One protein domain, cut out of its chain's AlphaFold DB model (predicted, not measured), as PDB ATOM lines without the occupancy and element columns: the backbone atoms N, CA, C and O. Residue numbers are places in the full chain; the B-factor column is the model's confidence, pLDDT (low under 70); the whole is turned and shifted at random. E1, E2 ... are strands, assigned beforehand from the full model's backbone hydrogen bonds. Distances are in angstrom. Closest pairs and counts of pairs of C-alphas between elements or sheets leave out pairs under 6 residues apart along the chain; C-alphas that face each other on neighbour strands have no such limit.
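Overview. This is residues 398 to 448 of the 448 residues of an uncharacterized protein of Prevotella sp (UniProt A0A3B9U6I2). There is little regular structure here: a small two-stranded hairpin, E1 and E2, amid long loops. The first stretch, residues 398 to 419, passes E2 and swings round into E1, and residues 424 to 435 fold back into E2. The 51 printed residues hold no named helix; the class is all strand, with 8 residues in the antiparallel strands. The whole is compact, radius of gyration of the C-alphas 10.5 A, spanning 30 by 24 by 13 A.

Along the chain. Start at C-alpha 398, (-27.057, -4.993, 21.625), and go on to E1, residues 420 to 423, 9.7 A long. E2, residues 436 to 439, 10.7 A long, ends at C-alpha 439, (-15.410, -8.023, 26.124).

Arrangement. E1 and E2 form an antiparallel hairpin, 175 degrees between directions. Find C-alphas 421 and 438, which face each other at 4.5 A. N 422 and O 437, 2.8 A apart, are within hydrogen-bond range.

Size, cuts and confidence. The C-alphas farthest apart, of Gly 425 and Lys 446, are 30.3 A apart. The printed part has no cut; E1 to E2 is a long link. Look for pLDDT under 70 at residues 411 to 417, 424, 426 and 444 to 448.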
ATOM      1  N   LYS A 398     -28.490  -5.282  21.750       71.88
ATOM      2  CA  LYS A 398     -27.057  -4.993  21.625       71.88
ATOM      3  C   LYS A 398     -26.153  -6.154  22.035       71.88
ATOM      4  O   LYS A 398     -25.133  -6.379  21.401       71.88
ATOM      5  N   CYS A 399     -26.515  -6.898  23.083       76.62
ATOM      6  CA  CYS A 399     -25.685  -8.003  23.587       76.62
ATOM      7  C   CYS A 399     -26.273  -9.397  23.348       76.62
ATOM      8  O   CYS A 399     -25.710 -10.383  23.822       76.62
ATOM      9  N   GLY A 400     -27.440  -9.507  22.710       72.38
ATOM     10  CA  GLY A 400     -28.129 -10.788  22.519       72.38
ATOM     11  C   GLY A 400     -28.478 -11.500  23.833       72.38
ATOM     12  O   GLY A 400     -28.715 -12.700  23.842       72.38
ATOM     13  N   GLY A 401     -28.495 -10.774  24.961       74.19
ATOM     14  CA  GLY A 401     -28.750 -11.325  26.296       74.19
ATOM     15  C   GLY A 401     -27.519 -11.827  27.062       74.19
ATOM     16  O   GLY A 401     -27.679 -12.238  28.212       74.19
ATOM     17  N   THR A 402     -26.312 -11.740  26.489       80.00
ATOM     18  CA  THR A 402     -25.050 -12.192  27.121       80.00
ATOM     19  C   THR A 402     -24.563 -11.280  28.252       80.00
ATOM     20  O   THR A 402     -23.772 -11.707  29.090       80.00
ATOM     21  N   GLY A 403     -25.034 -10.028  28.293       80.00
ATOM     22  CA  GLY A 403     -24.581  -9.009  29.249       80.00
ATOM     23  C   GLY A 403     -23.284  -8.292  28.849       80.00
ATOM     24  O   GLY A 403     -22.890  -7.340  29.521       80.00
ATOM     25  N   TYR A 404     -22.655  -8.691  27.741       80.62
ATOM     26  CA  TYR A 404     -21.393  -8.139  27.250       80.62
ATOM     27  C   TYR A 404     -21.518  -7.710  25.788       80.62
ATOM     28  O   TYR A 404     -22.290  -8.286  25.025       80.62
ATOM     29  N   ASP A 405     -20.794  -6.665  25.404       81.62
ATOM     30  CA  ASP A 405     -20.740  -6.229  24.011       81.62
ATOM     31  C   ASP A 405     -20.071  -7.327  23.152       81.62
ATOM     32  O   ASP A 405     -18.994  -7.799  23.528       81.62
ATOM     33  N   PRO A 406     -20.672  -7.770  22.027       79.00
ATOM     34  CA  PRO A 406     -20.110  -8.829  21.188       79.00
ATOM     35  C   PRO A 406     -18.802  -8.439  20.482       79.00
ATOM     36  O   PRO A 406     -18.144  -9.306  19.901       79.00
ATOM     37  N   VAL A 407     -18.395  -7.167  20.529       79.00
ATOM     38  CA  VAL A 407     -17.104  -6.709  20.006       79.00
ATOM     39  C   VAL A 407     -15.958  -7.204  20.895       79.00
ATOM     40  O   VAL A 407     -15.903  -6.929  22.091       79.00
ATOM     41  N   ALA A 408     -15.024  -7.942  20.290       77.06
ATOM     42  CA  ALA A 408     -13.824  -8.451  20.950       77.06
ATOM     43  C   ALA A 408     -12.671  -7.433  20.885       77.06
ATOM     44  O   ALA A 408     -12.370  -6.900  19.816       77.06
ATOM     45  N   HIS A 409     -11.986  -7.223  22.008       75.56
ATOM     46  CA  HIS A 409     -10.839  -6.322  22.145       75.56
ATOM     47  C   HIS A 409      -9.570  -7.081  22.536       75.56
ATOM     48  O   HIS A 409      -9.622  -8.035  23.302       75.56
ATOM     49  N   GLN A 410      -8.412  -6.630  22.059       71.19
ATOM     50  CA  GLN A 410      -7.126  -7.260  22.379       71.19
ATOM     51  C   GLN A 410      -6.636  -6.937  23.803       71.19
ATOM     52  O   GLN A 410      -5.892  -7.711  24.391       71.19
ATOM     53  N   TYR A 411      -7.071  -5.807  24.368       65.25
ATOM     54  CA  TYR A 411      -6.679  -5.334  25.695       65.25
ATOM     55  C   TYR A 411      -7.872  -4.669  26.381       65.25
ATOM     56  O   TYR A 411      -8.701  -4.054  25.700       65.25
ATOM     57  N   ALA A 412      -7.943  -4.739  27.714       57.62
ATOM     58  CA  ALA A 412      -8.973  -4.039  28.470       57.62
ATOM     59  C   ALA A 412      -8.430  -3.244  29.662       57.62
ATOM     60  O   ALA A 412      -7.531  -3.691  30.373       57.62
ATOM     61  N   ALA A 413      -8.990  -2.052  29.873       48.34
ATOM     62  CA  ALA A 413      -8.662  -1.207  31.015       48.34
ATOM     63  C   ALA A 413      -9.357  -1.731  32.284       48.34
ATOM     64  O   ALA A 413     -10.529  -2.113  32.249       48.34
ATOM     65  N   GLY A 414      -8.643  -1.735  33.414       48.12
ATOM     66  CA  GLY A 414      -9.223  -2.085  34.710       48.12
ATOM     67  C   GLY A 414     -10.326  -1.095  35.088       48.12
ATOM     68  O   GLY A 414     -10.090   0.109  35.129       48.12
ATOM     69  N   SER A 415     -11.532  -1.596  35.350       50.31
ATOM     70  CA  SER A 415     -12.683  -0.781  35.753       50.31
ATOM     71  C   SER A 415     -13.490  -1.487  36.848       50.31
ATOM     72  O   SER A 415     -13.344  -2.696  37.044       50.31
ATOM     73  N   SER A 416     -14.362  -0.750  37.544       49.56
ATOM     74  CA  SER A 416     -15.306  -1.311  38.528       49.56
ATOM     75  C   SER A 416     -16.291  -2.315  37.913       49.56
ATOM     76  O   SER A 416     -16.864  -3.139  38.623       49.56
ATOM     77  N   MET A 417     -16.450  -2.293  36.589       56.72
ATOM     78  CA  MET A 417     -17.170  -3.284  35.800       56.72
ATOM     79  C   MET A 417     -16.154  -4.148  35.052       56.72
ATOM     80  O   MET A 417     -15.815  -3.872  33.899       56.72
ATOM     81  N   ALA A 418     -15.638  -5.176  35.730       70.19
ATOM     82  CA  ALA A 418     -14.590  -6.029  35.178       70.19
ATOM     83  C   ALA A 418     -14.981  -6.560  33.776       70.19
ATOM     84  O   ALA A 418     -16.071  -7.132  33.632       70.19
ATOM     85  N   PRO A 419     -14.135  -6.348  32.749       80.94
ATOM     86  CA  PRO A 419     -14.359  -6.900  31.419       80.94
ATOM     87  C   PRO A 419     -14.246  -8.426  31.472       80.94
ATOM     88  O   PRO A 419     -13.458  -8.977  32.242       80.94
ATOM     89  N   TYR A 420     -15.028  -9.118  30.647       83.19
ATOM     90  CA  TYR A 420     -14.873 -10.557  30.474       83.19
ATOM     91  C   TYR A 420     -13.601 -10.828  29.670       83.19
ATOM     92  O   TYR A 420     -13.402 -10.210  28.627       83.19
ATOM     93  N   HIS A 421     -12.756 -11.745  30.139       89.25
ATOM     94  CA  HIS A 421     -11.538 -12.176  29.451       89.25
ATOM     95  C   HIS A 421     -11.687 -13.632  29.013       89.25
ATOM     96  O   HIS A 421     -11.952 -14.501  29.842       89.25
ATOM     97  N   ASN A 422     -11.507 -13.891  27.719       81.81
ATOM     98  CA  ASN A 422     -11.317 -15.233  27.191       81.81
ATOM     99  C   ASN A 422      -9.816 -15.463  27.024       81.81
ATOM    100  O   ASN A 422      -9.216 -14.808  26.181       81.81
ATOM    101  N   SER A 423      -9.221 -16.384  27.782       78.62
ATOM    102  CA  SER A 423      -7.760 -16.588  27.812       78.62
ATOM    103  C   SER A 423      -7.192 -17.405  26.634       78.62
ATOM    104  O   SER A 423      -6.039 -17.826  26.667       78.62
ATOM    105  N   GLY A 424      -7.999 -17.645  25.592       63.16
ATOM    106  CA  GLY A 424      -7.651 -18.471  24.432       63.16
ATOM    107  C   GLY A 424      -7.643 -19.981  24.724       63.16
ATOM    108  O   GLY A 424      -7.291 -20.423  25.812       63.16
ATOM    109  N   GLY A 425      -8.061 -20.794  23.748       70.19
ATOM    110  CA  GLY A 425      -8.098 -22.266  23.854       70.19
ATOM    111  C   GLY A 425      -9.479 -22.871  24.142       70.19
ATOM    112  O   GLY A 425      -9.662 -24.075  23.992       70.19
ATOM    113  N   THR A 426     -10.475 -22.045  24.468       68.62
ATOM    114  CA  THR A 426     -11.894 -22.422  24.559       68.62
ATOM    115  C   THR A 426     -12.760 -21.449  23.755       68.62
ATOM    116  O   THR A 426     -12.407 -20.280  23.568       68.62
ATOM    117  N   THR A 427     -13.885 -21.938  23.222       85.62
ATOM    118  CA  THR A 427     -14.812 -21.129  22.417       85.62
ATOM    119  C   THR A 427     -15.514 -20.091  23.294       85.62
ATOM    120  O   THR A 427     -16.258 -20.446  24.208       85.62
ATOM    121  N   CYS A 428     -15.312 -18.806  22.995       84.88
ATOM    122  CA  CYS A 428     -15.949 -17.700  23.705       84.88
ATOM    123  C   CYS A 428     -17.472 -17.746  23.519       84.88
ATOM    124  O   CYS A 428     -17.965 -17.667  22.396       84.88
ATOM    125  N   TYR A 429     -18.235 -17.803  24.612       84.06
ATOM    126  CA  TYR A 429     -19.701 -17.875  24.547       84.06
ATOM    127  C   TYR A 429     -20.368 -16.560  24.091       84.06
ATOM    128  O   TYR A 429     -21.570 -16.545  23.835       84.06
ATOM    129  N   ILE A 430     -19.605 -15.459  23.994       84.31
ATOM    130  CA  ILE A 430     -20.091 -14.132  23.575       84.31
ATOM    131  C   ILE A 430     -19.977 -13.952  22.054       84.31
ATOM    132  O   ILE A 430     -20.927 -13.501  21.420       84.31
ATOM    133  N   CYS A 431     -18.831 -14.306  21.457       82.56
ATOM    134  CA  CYS A 431     -18.555 -14.072  20.031       82.56
ATOM    135  C   CYS A 431     -18.156 -15.330  19.237       82.56
ATOM    136  O   CYS A 431     -17.836 -15.235  18.054       82.56
ATOM    137  N   SER A 432     -18.160 -16.509  19.870       83.38
ATOM    138  CA  SER A 432     -17.781 -17.814  19.297       83.38
ATOM    139  C   SER A 432     -16.331 -17.936  18.799       83.38
ATOM    140  O   SER A 432     -15.993 -18.899  18.114       83.38
ATOM    141  N   ARG A 433     -15.438 -16.997  19.151       78.31
ATOM    142  CA  ARG A 433     -13.999 -17.054  18.821       78.31
ATOM    143  C   ARG A 433     -13.208 -17.791  19.901       78.31
ATOM    144  O   ARG A 433     -13.524 -17.668  21.078       78.31
ATOM    145  N   ALA A 434     -12.147 -18.500  19.519       83.06
ATOM    146  CA  ALA A 434     -11.310 -19.276  20.446       83.06
ATOM    147  C   ALA A 434      -9.975 -18.599  20.832       83.06
ATOM    148  O   ALA A 434      -9.142 -19.209  21.500       83.06
ATOM    149  N   THR A 435      -9.740 -17.358  20.397       78.38
ATOM    150  CA  THR A 435      -8.492 -16.605  20.633       78.38
ATOM    151  C   THR A 435      -8.513 -15.853  21.966       78.38
ATOM    152  O   THR A 435      -9.584 -15.679  22.546       78.38
ATOM    153  N   ASP A 436      -7.360 -15.380  22.452       84.94
ATOM    154  CA  ASP A 436      -7.299 -14.493  23.625       84.94
ATOM    155  C   ASP A 436      -7.910 -13.115  23.299       84.94
ATOM    156  O   ASP A 436      -7.569 -12.534  22.265       84.94
ATOM    157  N   HIS A 437      -8.880 -12.648  24.093       81.94
ATOM    158  CA  HIS A 437      -9.527 -11.336  23.922       81.94
ATOM    159  C   HIS A 437     -10.433 -10.958  25.104       81.94
ATOM    160  O   HIS A 437     -10.798 -11.788  25.935       81.94
ATOM    161  N   TYR A 438     -10.867  -9.698  25.130       87.88
ATOM    162  CA  TYR A 438     -11.724  -9.111  26.151       87.88
ATOM    163  C   TYR A 438     -13.054  -8.600  25.582       87.88
ATOM    164  O   TYR A 438     -13.107  -8.121  24.449       87.88
ATOM    165  N   HIS A 439     -14.106  -8.630  26.400       80.88
ATOM    166  CA  HIS A 439     -15.410  -8.023  26.124       80.88
ATOM    167  C   HIS A 439     -15.821  -7.092  27.269       80.88
ATOM    168  O   HIS A 439     -15.806  -7.478  28.440       80.88
ATOM    169  N   TYR A 440     -16.221  -5.863  26.942       83.38
ATOM    170  CA  TYR A 440     -16.745  -4.922  27.931       83.38
ATOM    171  C   TYR A 440     -18.210  -5.214  28.254       83.38
ATOM    172  O   TYR A 440     -18.951  -5.759  27.430       83.38
ATOM    173  N   ARG A 441     -18.646  -4.856  29.467       79.81
ATOM    174  CA  ARG A 441     -20.058  -4.986  29.845       79.81
ATOM    175  C   ARG A 441     -20.938  -4.144  28.928       79.81
ATOM    176  O   ARG A 441     -20.607  -3.011  28.588       79.81
ATOM    177  N   CYS A 442     -22.081  -4.708  28.548       75.88
ATOM    178  CA  CYS A 442     -23.056  -4.006  27.733       75.88
ATOM    179  C   CYS A 442     -23.723  -2.909  28.570       75.88
ATOM    180  O   CYS A 442     -24.509  -3.192  29.470       75.88
ATOM    181  N   LEU A 443     -23.426  -1.654  28.233       75.00
ATOM    182  CA  LEU A 443     -23.908  -0.474  28.960       75.00
ATOM    183  C   LEU A 443     -25.414  -0.211  28.783       75.00
ATOM    184  O   LEU A 443     -25.980   0.634  29.470       75.00
ATOM    185  N   GLU A 444     -26.069  -0.918  27.859       65.81
ATOM    186  CA  GLU A 444     -27.490  -0.730  27.545       65.81
ATOM    187  C   GLU A 444     -28.407  -1.740  28.239       65.81
ATOM    188  O   GLU A 444     -29.589  -1.458  28.452       65.81
ATOM    189  N   CYS A 445     -27.901  -2.914  28.628       69.19
ATOM    190  CA  CYS A 445     -28.702  -3.841  29.414       69.19
ATOM    191  C   CYS A 445     -28.552  -3.525  30.905       69.19
ATOM    192  O   CYS A 445     -27.468  -3.652  31.460       69.19
ATOM    193  N   LYS A 446     -29.658  -3.207  31.589       53.66
ATOM    194  CA  LYS A 446     -29.694  -3.038  33.058       53.66
ATOM    195  C   LYS A 446     -29.536  -4.360  33.835       53.66
ATOM    196  O   LYS A 446     -30.101  -4.519  34.914       53.66
ATOM    197  N   ARG A 447     -28.829  -5.353  33.283       53.66
ATOM    198  CA  ARG A 447     -28.418  -6.538  34.045       53.66
ATOM    199  C   ARG A 447     -27.181  -6.155  34.859       53.66
ATOM    200  O   ARG A 447     -26.059  -6.457  34.463       53.66
ATOM    201  N   HIS A 448     -27.494  -5.551  36.007       48.69
ATOM    202  CA  HIS A 448     -26.627  -5.081  37.089       48.69
ATOM    203  C   HIS A 448     -25.963  -3.737  36.829       48.69
ATOM    204  O   HIS A 448     -24.930  -3.705  36.125       48.69
TER     205      HIS A 448